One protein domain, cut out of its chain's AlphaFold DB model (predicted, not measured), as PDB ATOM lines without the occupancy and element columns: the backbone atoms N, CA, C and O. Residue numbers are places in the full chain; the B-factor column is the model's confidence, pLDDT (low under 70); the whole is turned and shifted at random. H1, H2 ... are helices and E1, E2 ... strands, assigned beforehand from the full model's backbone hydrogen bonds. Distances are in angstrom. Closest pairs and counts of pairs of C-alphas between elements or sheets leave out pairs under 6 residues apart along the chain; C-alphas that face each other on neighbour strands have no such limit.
ATOM      1  N   GLU A   2      89.068 234.973 284.749       86.56
ATOM      2  CA  GLU A   2      90.082 235.469 285.681       86.56
ATOM      3  C   GLU A   2      89.402 236.139 286.874       86.56
ATOM      4  O   GLU A   2      88.624 237.079 286.703       86.56
ATOM      5  N   VAL A   3      89.695 235.652 288.078       86.75
ATOM      6  CA  VAL A   3      89.248 236.258 289.336       86.75
ATOM      7  C   VAL A   3      90.435 236.968 289.967       86.75
ATOM      8  O   VAL A   3      91.488 236.365 290.167       86.75
ATOM      9  N   LYS A   4      90.273 238.256 290.277       90.62
ATOM     10  CA  LYS A   4      91.294 239.061 290.954       90.62
ATOM     11  C   LYS A   4      90.994 239.114 292.445       90.62
ATOM     12  O   LYS A   4      89.926 239.579 292.831       90.62
ATOM     13  N   ILE A   5      91.940 238.671 293.262       88.88
ATOM     14  CA  ILE A   5      91.860 238.735 294.725       88.88
ATOM     15  C   ILE A   5      92.957 239.662 295.217       88.88
ATOM     16  O   ILE A   5      94.117 239.472 294.864       88.88
ATOM     17  N   GLN A   6      92.604 240.641 296.044       90.56
ATOM     18  CA  GLN A   6      93.577 241.496 296.712       90.56
ATOM     19  C   GLN A   6      93.730 241.073 298.171       90.56
ATOM     20  O   GLN A   6      92.747 240.905 298.887       90.56
ATOM     21  N   PHE A   7      94.975 240.930 298.608       87.75
ATOM     22  CA  PHE A   7      95.314 240.627 299.989       87.75
ATOM     23  C   PHE A   7      95.491 241.911 300.812       87.75
ATOM     24  O   PHE A   7      96.097 242.875 300.345       87.75
ATOM     25  N   GLN A   8      94.979 241.918 302.043       88.62
ATOM     26  CA  GLN A   8      95.122 243.008 303.011       88.62
ATOM     27  C   GLN A   8      95.364 242.412 304.402       88.62
ATOM     28  O   GLN A   8      94.574 241.592 304.869       88.62
ATOM     29  N   TRP A   9      96.430 242.834 305.083       87.00
ATOM     30  CA  TRP A   9      96.671 242.469 306.478       87.00
ATOM     31  C   TRP A   9      95.668 243.160 307.397       87.00
ATOM     32  O   TRP A   9      95.584 244.390 307.454       87.00
ATOM     33  N   LEU A  10      94.960 242.368 308.193       85.19
ATOM     34  CA  LEU A  10      94.162 242.890 309.292       85.19
ATOM     35  C   LEU A  10      95.070 243.312 310.448       85.19
ATOM     36  O   LEU A  10      96.134 242.729 310.675       85.19
ATOM     37  N   ARG A  11      94.649 244.333 311.196       83.69
ATOM     38  CA  ARG A  11      95.361 244.731 312.408       83.69
ATOM     39  C   ARG A  11      95.191 243.649 313.466       83.69
ATOM     40  O   ARG A  11      94.086 243.437 313.964       83.69
ATOM     41  N   HIS A  12      96.302 243.038 313.850       78.81
ATOM     42  CA  HIS A  12      96.360 242.107 314.970       78.81
ATOM     43  C   HIS A  12      96.469 242.859 316.304       78.81
ATOM     44  O   HIS A  12      97.058 243.945 316.369       78.81
ATOM     45  N   ARG A  13      95.867 242.309 317.363       75.50
ATOM     46  CA  ARG A  13      95.996 242.820 318.731       75.50
ATOM     47  C   ARG A  13      96.594 241.730 319.607       75.50
ATOM     48  O   ARG A  13      96.037 240.651 319.695       75.50
ATOM     49  N   TRP A  14      97.653 242.077 320.327       74.88
ATOM     50  CA  TRP A  14      98.349 241.182 321.257       74.88
ATOM     51  C   TRP A  14      97.771 241.180 322.680       74.88
ATOM     52  O   TRP A  14      98.402 240.662 323.596       74.88
ATOM     53  N   ALA A  15      96.611 241.809 322.884       72.56
ATOM     54  CA  ALA A  15      95.961 241.865 324.190       72.56
ATOM     55  C   ALA A  15      95.338 240.508 324.536       72.56
ATOM     56  O   ALA A  15      94.794 239.830 323.657       72.56
ATOM     57  N   LYS A  16      95.381 240.141 325.818       70.50
ATOM     58  CA  LYS A  16      94.659 238.969 326.315       70.50
ATOM     59  C   LYS A  16      93.162 239.289 326.391       70.50
ATOM     60  O   LYS A  16      92.795 240.448 326.573       70.50
ATOM     61  N   PRO A  17      92.265 238.297 326.328       65.62
ATOM     62  CA  PRO A  17      90.820 238.533 326.406       65.62
ATOM     63  C   PRO A  17      90.404 239.028 327.780       65.62
ATOM     64  O   PRO A  17      89.402 239.716 327.919       65.62
ATOM     65  N   THR A  18      91.186 238.652 328.790       68.81
ATOM     66  CA  THR A  18      91.022 239.067 330.179       68.81
ATOM     67  C   THR A  18      91.474 240.503 330.419       68.81
ATOM     68  O   THR A  18      91.245 241.028 331.505       68.81
ATOM     69  N   ASP A  19      92.143 241.141 329.450       71.00
ATOM     70  CA  ASP A  19      92.557 242.529 329.597       71.00
ATOM     71  C   ASP A  19      91.313 243.420 329.537       71.00
ATOM     72  O   ASP A  19      90.634 243.523 328.512       71.00
ATOM     73  N   HIS A  20      91.007 244.070 330.659       65.62
ATOM     74  CA  HIS A  20      89.856 244.957 330.759       65.62
ATOM     75  C   HIS A  20      89.959 246.103 329.743       65.62
ATOM     76  O   HIS A  20      90.925 246.872 329.725       65.62
ATOM     77  N   MET A  21      88.921 246.240 328.916       63.78
ATOM     78  CA  MET A  21      88.716 247.422 328.084       63.78
ATOM     79  C   MET A  21      87.811 248.396 328.814       63.78
ATOM     80  O   MET A  21      86.645 248.106 329.077       63.78
ATOM     81  N   ASP A  22      88.349 249.570 329.111       64.69
ATOM     82  CA  ASP A  22      87.540 250.680 329.588       64.69
ATOM     83  C   ASP A  22      86.756 251.256 328.405       64.69
ATOM     84  O   ASP A  22      87.328 251.701 327.414       64.69
ATOM     85  N   ILE A  23      85.428 251.224 328.463       64.12
ATOM     86  CA  ILE A  23      84.576 251.660 327.348       64.12
ATOM     87  C   ILE A  23      84.654 253.187 327.162       64.12
ATOM     88  O   ILE A  23      84.386 253.691 326.070       64.12
ATOM     89  N   THR A  24      85.050 253.931 328.202       55.34
ATOM     90  CA  THR A  24      84.835 255.381 328.276       55.34
ATOM     91  C   THR A  24      86.113 256.214 328.288       55.34
ATOM     92  O   THR A  24      86.134 257.263 327.641       55.34
ATOM     93  N   VAL A  25      87.188 255.777 328.956       56.03
ATOM     94  CA  VAL A  25      88.438 256.555 329.058       56.03
ATOM     95  C   VAL A  25      89.659 255.631 329.127       56.03
ATOM     96  O   VAL A  25      89.661 254.660 329.867       56.03
ATOM     97  N   GLY A  26      90.728 255.943 328.384       61.09
ATOM     98  CA  GLY A  26      92.034 255.280 328.516       61.09
ATOM     99  C   GLY A  26      92.646 254.782 327.202       61.09
ATOM    100  O   GLY A  26      92.018 254.804 326.139       61.09
ATOM    101  N   GLU A  27      93.897 254.318 327.272       62.75
ATOM    102  CA  GLU A  27      94.649 253.791 326.118       62.75
ATOM    103  C   GLU A  27      93.972 252.563 325.480       62.75
ATOM    104  O   GLU A  27      94.056 252.370 324.270       62.75
ATOM    105  N   ASN A  28      93.196 251.806 326.262       63.47
ATOM    106  CA  ASN A  28      92.458 250.622 325.810       63.47
ATOM    107  C   ASN A  28      90.995 250.910 325.434       63.47
ATOM    108  O   ASN A  28      90.210 249.974 325.277       63.47
ATOM    109  N   SER A  29      90.612 252.182 325.291       72.38
ATOM    110  CA  SER A  29      89.222 252.531 324.994       72.38
ATOM    111  C   SER A  29      88.769 252.123 323.595       72.38
ATOM    112  O   SER A  29      89.567 252.042 322.654       72.38
ATOM    113  N   MET A  30      87.455 251.930 323.424       74.50
ATOM    114  CA  MET A  30      86.849 251.654 322.113       74.50
ATOM    115  C   MET A  30      87.206 252.741 321.086       74.50
ATOM    116  O   MET A  30      87.463 252.443 319.917       74.50
ATOM    117  N   LYS A  31      87.292 254.002 321.528       80.50
ATOM    118  CA  LYS A  31      87.733 255.118 320.690       80.50
ATOM    119  C   LYS A  31      89.172 254.917 320.212       80.50
ATOM    120  O   LYS A  31      89.418 254.946 319.007       80.50
ATOM    121  N   THR A  32      90.102 254.636 321.125       80.62
ATOM    122  CA  THR A  32      91.513 254.392 320.786       80.62
ATOM    123  C   THR A  32      91.670 253.178 319.866       80.62
ATOM    124  O   THR A  32      92.495 253.179 318.945       80.62
ATOM    125  N   MET A  33      90.841 252.143 320.053       79.19
ATOM    126  CA  MET A  33      90.791 250.996 319.149       79.19
ATOM    127  C   MET A  33      90.390 251.397 317.733       79.19
ATOM    128  O   MET A  33      91.103 251.026 316.797       79.19
ATOM    129  N   ALA A  34      89.289 252.140 317.580       83.88
ATOM    130  CA  ALA A  34      88.788 252.596 316.288       83.88
ATOM    131  C   ALA A  34      89.806 253.505 315.585       83.88
ATOM    132  O   ALA A  34      90.143 253.279 314.422       83.88
ATOM    133  N   GLU A  35      90.380 254.471 316.303       88.56
ATOM    134  CA  GLU A  35      91.431 255.355 315.788       88.56
ATOM    135  C   GLU A  35      92.656 254.569 315.315       88.56
ATOM    136  O   GLU A  35      93.209 254.837 314.246       88.56
ATOM    137  N   SER A  36      93.051 253.546 316.067       85.38
ATOM    138  CA  SER A  36      94.181 252.699 315.704       85.38
ATOM    139  C   SER A  36      93.884 251.789 314.502       85.38
ATOM    140  O   SER A  36      94.790 251.524 313.714       85.38
ATOM    141  N   GLN A  37      92.632 251.347 314.305       86.56
ATOM    142  CA  GLN A  37      92.218 250.666 313.066       86.56
ATOM    143  C   GLN A  37      92.280 251.616 311.864       86.56
ATOM    144  O   GLN A  37      92.866 251.283 310.836       86.56
ATOM    145  N   ILE A  38      91.758 252.839 312.008       89.62
ATOM    146  CA  ILE A  38      91.827 253.871 310.961       89.62
ATOM    147  C   ILE A  38      93.287 254.173 310.603       89.62
ATOM    148  O   ILE A  38      93.631 254.289 309.426       89.62
ATOM    149  N   LYS A  39      94.164 254.282 311.606       91.00
ATOM    150  CA  LYS A  39      95.601 254.489 311.405       91.00
ATOM    151  C   LYS A  39      96.241 253.327 310.640       91.00
ATOM    152  O   LYS A  39      96.996 253.589 309.710       91.00
ATOM    153  N   HIS A  40      95.915 252.081 310.985       89.69
ATOM    154  CA  HIS A  40      96.418 250.886 310.291       89.69
ATOM    155  C   HIS A  40      96.057 250.892 308.803       89.69
ATOM    156  O   HIS A  40      96.926 250.703 307.954       89.69
ATOM    157  N   VAL A  41      94.799 251.209 308.480       88.56
ATOM    158  CA  VAL A  41      94.338 251.336 307.089       88.56
ATOM    159  C   VAL A  41      95.074 252.469 306.366       88.56
ATOM    160  O   VAL A  41      95.566 252.273 305.257       88.56
ATOM    161  N   LYS A  42      95.238 253.637 307.004       91.38
ATOM    162  CA  LYS A  42      96.000 254.769 306.435       91.38
ATOM    163  C   LYS A  42      97.474 254.446 306.184       91.38
ATOM    164  O   LYS A  42      98.075 255.031 305.291       91.38
ATOM    165  N   GLN A  43      98.057 253.535 306.961       90.50
ATOM    166  CA  GLN A  43      99.436 253.069 306.793       90.50
ATOM    167  C   GLN A  43      99.580 251.975 305.721       90.50
ATOM    168  O   GLN A  43     100.676 251.453 305.535       90.50
ATOM    169  N   GLY A  44      98.502 251.632 305.009       89.06
ATOM    170  CA  GLY A  44      98.526 250.612 303.962       89.06
ATOM    171  C   GLY A  44      98.487 249.188 304.505       89.06
ATOM    172  O   GLY A  44      98.982 248.281 303.844       89.06
ATOM    173  N   CYS A  45      97.916 248.992 305.698       89.62
ATOM    174  CA  CYS A  45      97.734 247.683 306.315       89.62
ATOM    175  C   CYS A  45      99.063 246.909 306.447       89.62
ATOM    176  O   CYS A  45      99.245 245.885 305.793       89.62
ATOM    177  N   PRO A  46     100.047 247.378 307.229       88.88
ATOM    178  CA  PRO A  46     101.325 246.678 307.348       88.88
ATOM    179  C   PRO A  46     101.166 245.271 307.967       88.88
ATOM    180  O   PRO A  46     100.206 245.035 308.705       88.88
ATOM    181  N   PRO A  47     102.113 244.344 307.722       87.31
ATOM    182  CA  PRO A  47     102.139 243.055 308.409       87.31
ATOM    183  C   PRO A  47     102.198 243.224 309.936       87.31
ATOM    184  O   PRO A  47     102.848 244.161 310.422       87.31
ATOM    185  N   PRO A  48     101.563 242.325 310.706       86.12
ATOM    186  CA  PRO A  48     101.608 242.381 312.158       86.12
ATOM    187  C   PRO A  48     103.043 242.238 312.676       86.12
ATOM    188  O   PRO A  48     103.845 241.442 312.184       86.12
ATOM    189  N   THR A  49     103.371 243.050 313.679       84.25
ATOM    190  CA  THR A  49     104.654 243.004 314.390       84.25
ATOM    191  C   THR A  49     104.393 242.431 315.774       84.25
ATOM    192  O   THR A  49     103.538 242.952 316.491       84.25
ATOM    193  N   HIS A  50     105.073 241.343 316.112       82.38
ATOM    194  CA  HIS A  50     105.023 240.703 317.418       82.38
ATOM    195  C   HIS A  50     105.684 241.610 318.480       82.38
ATOM    196  O   HIS A  50     106.551 242.418 318.130       82.38
ATOM    197  N   PRO A  51     105.290 241.533 319.768       80.19
ATOM    198  CA  PRO A  51     105.831 242.404 320.815       80.19
ATOM    199  C   PRO A  51     107.354 242.324 321.008       80.19
ATOM    200  O   PRO A  51     107.949 243.271 321.510       80.19
ATOM    201  N   ASP A  52     107.994 241.233 320.585       86.06
ATOM    202  CA  ASP A  52     109.460 241.077 320.579       86.06
ATOM    203  C   ASP A  52     110.167 241.795 319.409       86.06
ATOM    204  O   ASP A  52     111.392 241.755 319.304       86.06
ATOM    205  N   GLY A  53     109.410 242.453 318.525       80.94
ATOM    206  CA  GLY A  53     109.917 243.158 317.350       80.94
ATOM    207  C   GLY A  53     109.985 242.315 316.072       80.94
ATOM    208  O   GLY A  53     110.301 242.856 315.009       80.94
ATOM    209  N   GLY A  54     109.660 241.020 316.130       83.06
ATOM    210  CA  GLY A  54     109.561 240.160 314.953       83.06
ATOM    211  C   GLY A  54     108.374 240.537 314.063       83.06
ATOM    212  O   GLY A  54     107.301 240.886 314.549       83.06
ATOM    213  N   LYS A  55     108.527 240.462 312.736       80.38
ATOM    214  CA  LYS A  55     107.393 240.611 311.808       80.38
ATOM    215  C   LYS A  55     106.826 239.246 311.462       80.38
ATOM    216  O   LYS A  55     107.564 238.372 311.011       80.38
ATOM    217  N   ILE A  56     105.516 239.096 311.604       77.44
ATOM    218  CA  ILE A  56     104.810 237.921 311.103       77.44
ATOM    219  C   ILE A  56     104.477 238.187 309.643       77.44
ATOM    220  O   ILE A  56     103.791 239.152 309.305       77.44
ATOM    221  N   VAL A  57     105.000 237.333 308.770       79.88
ATOM    222  CA  VAL A  57     104.798 237.423 307.329       79.88
ATOM    223  C   VAL A  57     104.339 236.073 306.799       79.88
ATOM    224  O   VAL A  57     104.908 235.036 307.125       79.88
ATOM    225  N   ALA A  58     103.313 236.085 305.955       79.44
ATOM    226  CA  ALA A  58     103.023 234.955 305.089       79.44
ATOM    227  C   ALA A  58     103.967 235.043 303.888       79.44
ATOM    228  O   ALA A  58     104.122 236.116 303.306       79.44
ATOM    229  N   ILE A  59     104.624 233.944 303.532       80.62
ATOM    230  CA  ILE A  59     105.617 233.917 302.456       80.62
ATOM    231  C   ILE A  59     105.085 233.040 301.332       80.62
ATOM    232  O   ILE A  59     104.562 231.949 301.566       80.62
ATOM    233  N   ARG A  60     105.218 233.513 300.095       75.88
ATOM    234  CA  ARG A  60     104.891 232.710 298.926       75.88
ATOM    235  C   ARG A  60     105.994 231.674 298.695       75.88
ATOM    236  O   ARG A  60     107.156 232.017 298.515       75.88
ATOM    237  N   VAL A  61     105.617 230.396 298.673       77.44
ATOM    238  CA  VAL A  61     106.560 229.260 298.616       77.44
ATOM    239  C   VAL A  61     107.435 229.272 297.357       77.44
ATOM    240  O   VAL A  61     108.575 228.824 297.391       77.44
ATOM    241  N   SER A  62     106.919 229.781 296.238       79.50
ATOM    242  CA  SER A  62     107.609 229.710 294.945       79.50
ATOM    243  C   SER A  62     108.814 230.640 294.822       79.50
ATOM    244  O   SER A  62     109.763 230.314 294.119       79.50
ATOM    245  N   ASP A  63     108.756 231.814 295.443       82.19
ATOM    246  CA  ASP A  63     109.731 232.898 295.259       82.19
ATOM    247  C   ASP A  63     110.246 233.462 296.593       82.19
ATOM    248  O   ASP A  63     111.080 234.364 296.603       82.19
ATOM    249  N   ASN A  64     109.786 232.907 297.718       81.00
ATOM    250  CA  ASN A  64     110.077 233.373 299.070       81.00
ATOM    251  C   ASN A  64     109.762 234.861 299.287       81.00
ATOM    252  O   ASN A  64     110.339 235.505 300.166       81.00
ATOM    253  N   VAL A  65     108.824 235.415 298.512       81.81
ATOM    254  CA  VAL A  65     108.412 236.812 298.650       81.81
ATOM    255  C   VAL A  65     107.326 236.922 299.727       81.81
ATOM    256  O   VAL A  65     106.317 236.210 299.659       81.81
ATOM    257  N   PRO A  66     107.487 237.813 300.724       82.88
ATOM    258  CA  PRO A  66     106.438 238.100 301.692       82.88
ATOM    259  C   PRO A  66     105.173 238.651 301.026       82.88
ATOM    260  O   PRO A  66     105.222 239.512 300.144       82.88
ATOM    261  N   LEU A  67     104.018 238.196 301.494       84.62
ATOM    262  CA  LEU A  67     102.723 238.775 301.175       84.62
ATOM    263  C   LEU A  67     102.625 240.171 301.793       84.62
ATOM    264  O   LEU A  67     102.548 240.339 303.013       84.62
ATOM    265  N   MET A  68     102.605 241.174 300.922       84.81
ATOM    266  CA  MET A  68     102.368 242.562 301.288       84.81
ATOM    267  C   MET A  68     100.906 242.910 301.028       84.81
ATOM    268  O   MET A  68     100.302 242.439 300.061       84.81
ATOM    269  N   SER A  69     100.337 243.762 301.874       89.06
ATOM    270  CA  SER A  69      99.013 244.328 301.621       89.06
ATOM    271  C   SER A  69      98.966 245.045 300.278       89.06
ATOM    272  O   SER A  69      99.934 245.672 299.850       89.06
ATOM    273  N   GLY A  70      97.836 244.921 299.592       87.50
ATOM    274  CA  GLY A  70      97.647 245.410 298.233       87.50
ATOM    275  C   GLY A  70      98.078 244.427 297.140       87.50
ATOM    276  O   GLY A  70      97.652 244.604 295.993       87.50
ATOM    277  N   HIS A  71      98.848 243.372 297.456       88.50
ATOM    278  CA  HIS A  71      99.182 242.333 296.478       88.50
ATOM    279  C   HIS A  71      97.913 241.725 295.886       88.50
ATOM    280  O   HIS A  71      97.004 241.311 296.607       88.50
ATOM    281  N   THR A  72      97.864 241.686 294.556       89.75
ATOM    282  CA  THR A  72      96.743 241.119 293.809       89.75
ATOM    283  C   THR A  72      97.165 239.816 293.154       89.75
ATOM    284  O   THR A  72      98.198 239.745 292.492       89.75
ATOM    285  N   PHE A  73      96.333 238.800 293.319       86.88
ATOM    286  CA  PHE A  73      96.489 237.478 292.746       86.88
ATOM    287  C   PHE A  73      95.416 237.264 291.692       86.88
ATOM    288  O   PHE A  73      94.260 237.649 291.878       86.88
ATOM    289  N   ILE A  74      95.812 236.650 290.584       90.25
ATOM    290  CA  ILE A  74      94.893 236.239 289.530       90.25
ATOM    291  C   ILE A  74      94.706 234.737 289.669       90.25
ATOM    292  O   ILE A  74      95.669 233.976 289.579       90.25
ATOM    293  N   LEU A  75      93.467 234.323 289.901       88.19
ATOM    294  CA  LEU A  75      93.073 232.927 289.884       88.19
ATOM    295  C   LEU A  75      92.356 232.633 288.568       88.19
ATOM    296  O   LEU A  75      91.326 233.236 288.253       88.19
ATOM    297  N   THR A  76      92.903 231.695 287.802       92.19
ATOM    298  CA  THR A  76      92.276 231.195 286.579       92.19
ATOM    299  C   THR A  76      91.385 230.012 286.930       92.19
ATOM    300  O   THR A  76      91.874 228.977 287.372       92.19
ATOM    301  N   MET A  77      90.076 230.160 286.736       93.12
ATOM    302  CA  MET A  77      89.103 229.097 287.007       93.12
ATOM    303  C   MET A  77      87.924 229.135 286.028       93.12
ATOM    304  O   MET A  77      87.790 230.072 285.225       93.12
TER     305      MET A  77
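This is residues 2 to 77 of the 131 residues of an uncharacterized protein of Fusarium langsethiae (UniProt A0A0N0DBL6). Little regular structure is present: a two-stranded ribbon, E1 with E2, makes one end of a long loose shape, a single helix H1 lies toward the other end, and residues 48 to 66 make a wide loop to one side. The 76 printed residues run E1, H1, E2, with 23 in named elements, class mixed; the sheet, order E1 - E2, is antiparallel. The whole is loose, radius of gyration of the C-alphas 16.1 A, spanning 49 by 27 by 21 A.

E1, residues 2 to 6, and E2, residues 72 to 76, are antiparallel neighbours at 155 degrees; N 3 and O 75 are within hydrogen-bond range at 2.9 A. In H1, residues 30 to 42, every O i to N i+4 pair is within range.

E1 begins at C-alpha 2 (90.082, 235.469, 285.681). H1 measures 18.4 A. E2 ends at C-alpha 76 (92.276, 231.195, 286.579).

The farthest C-alphas, Val 25 and Met 77, are 50.2 A apart. The printed part has no cut. Both links are long. Residues 17 to 18 and 20 to 28 have pLDDT under 70.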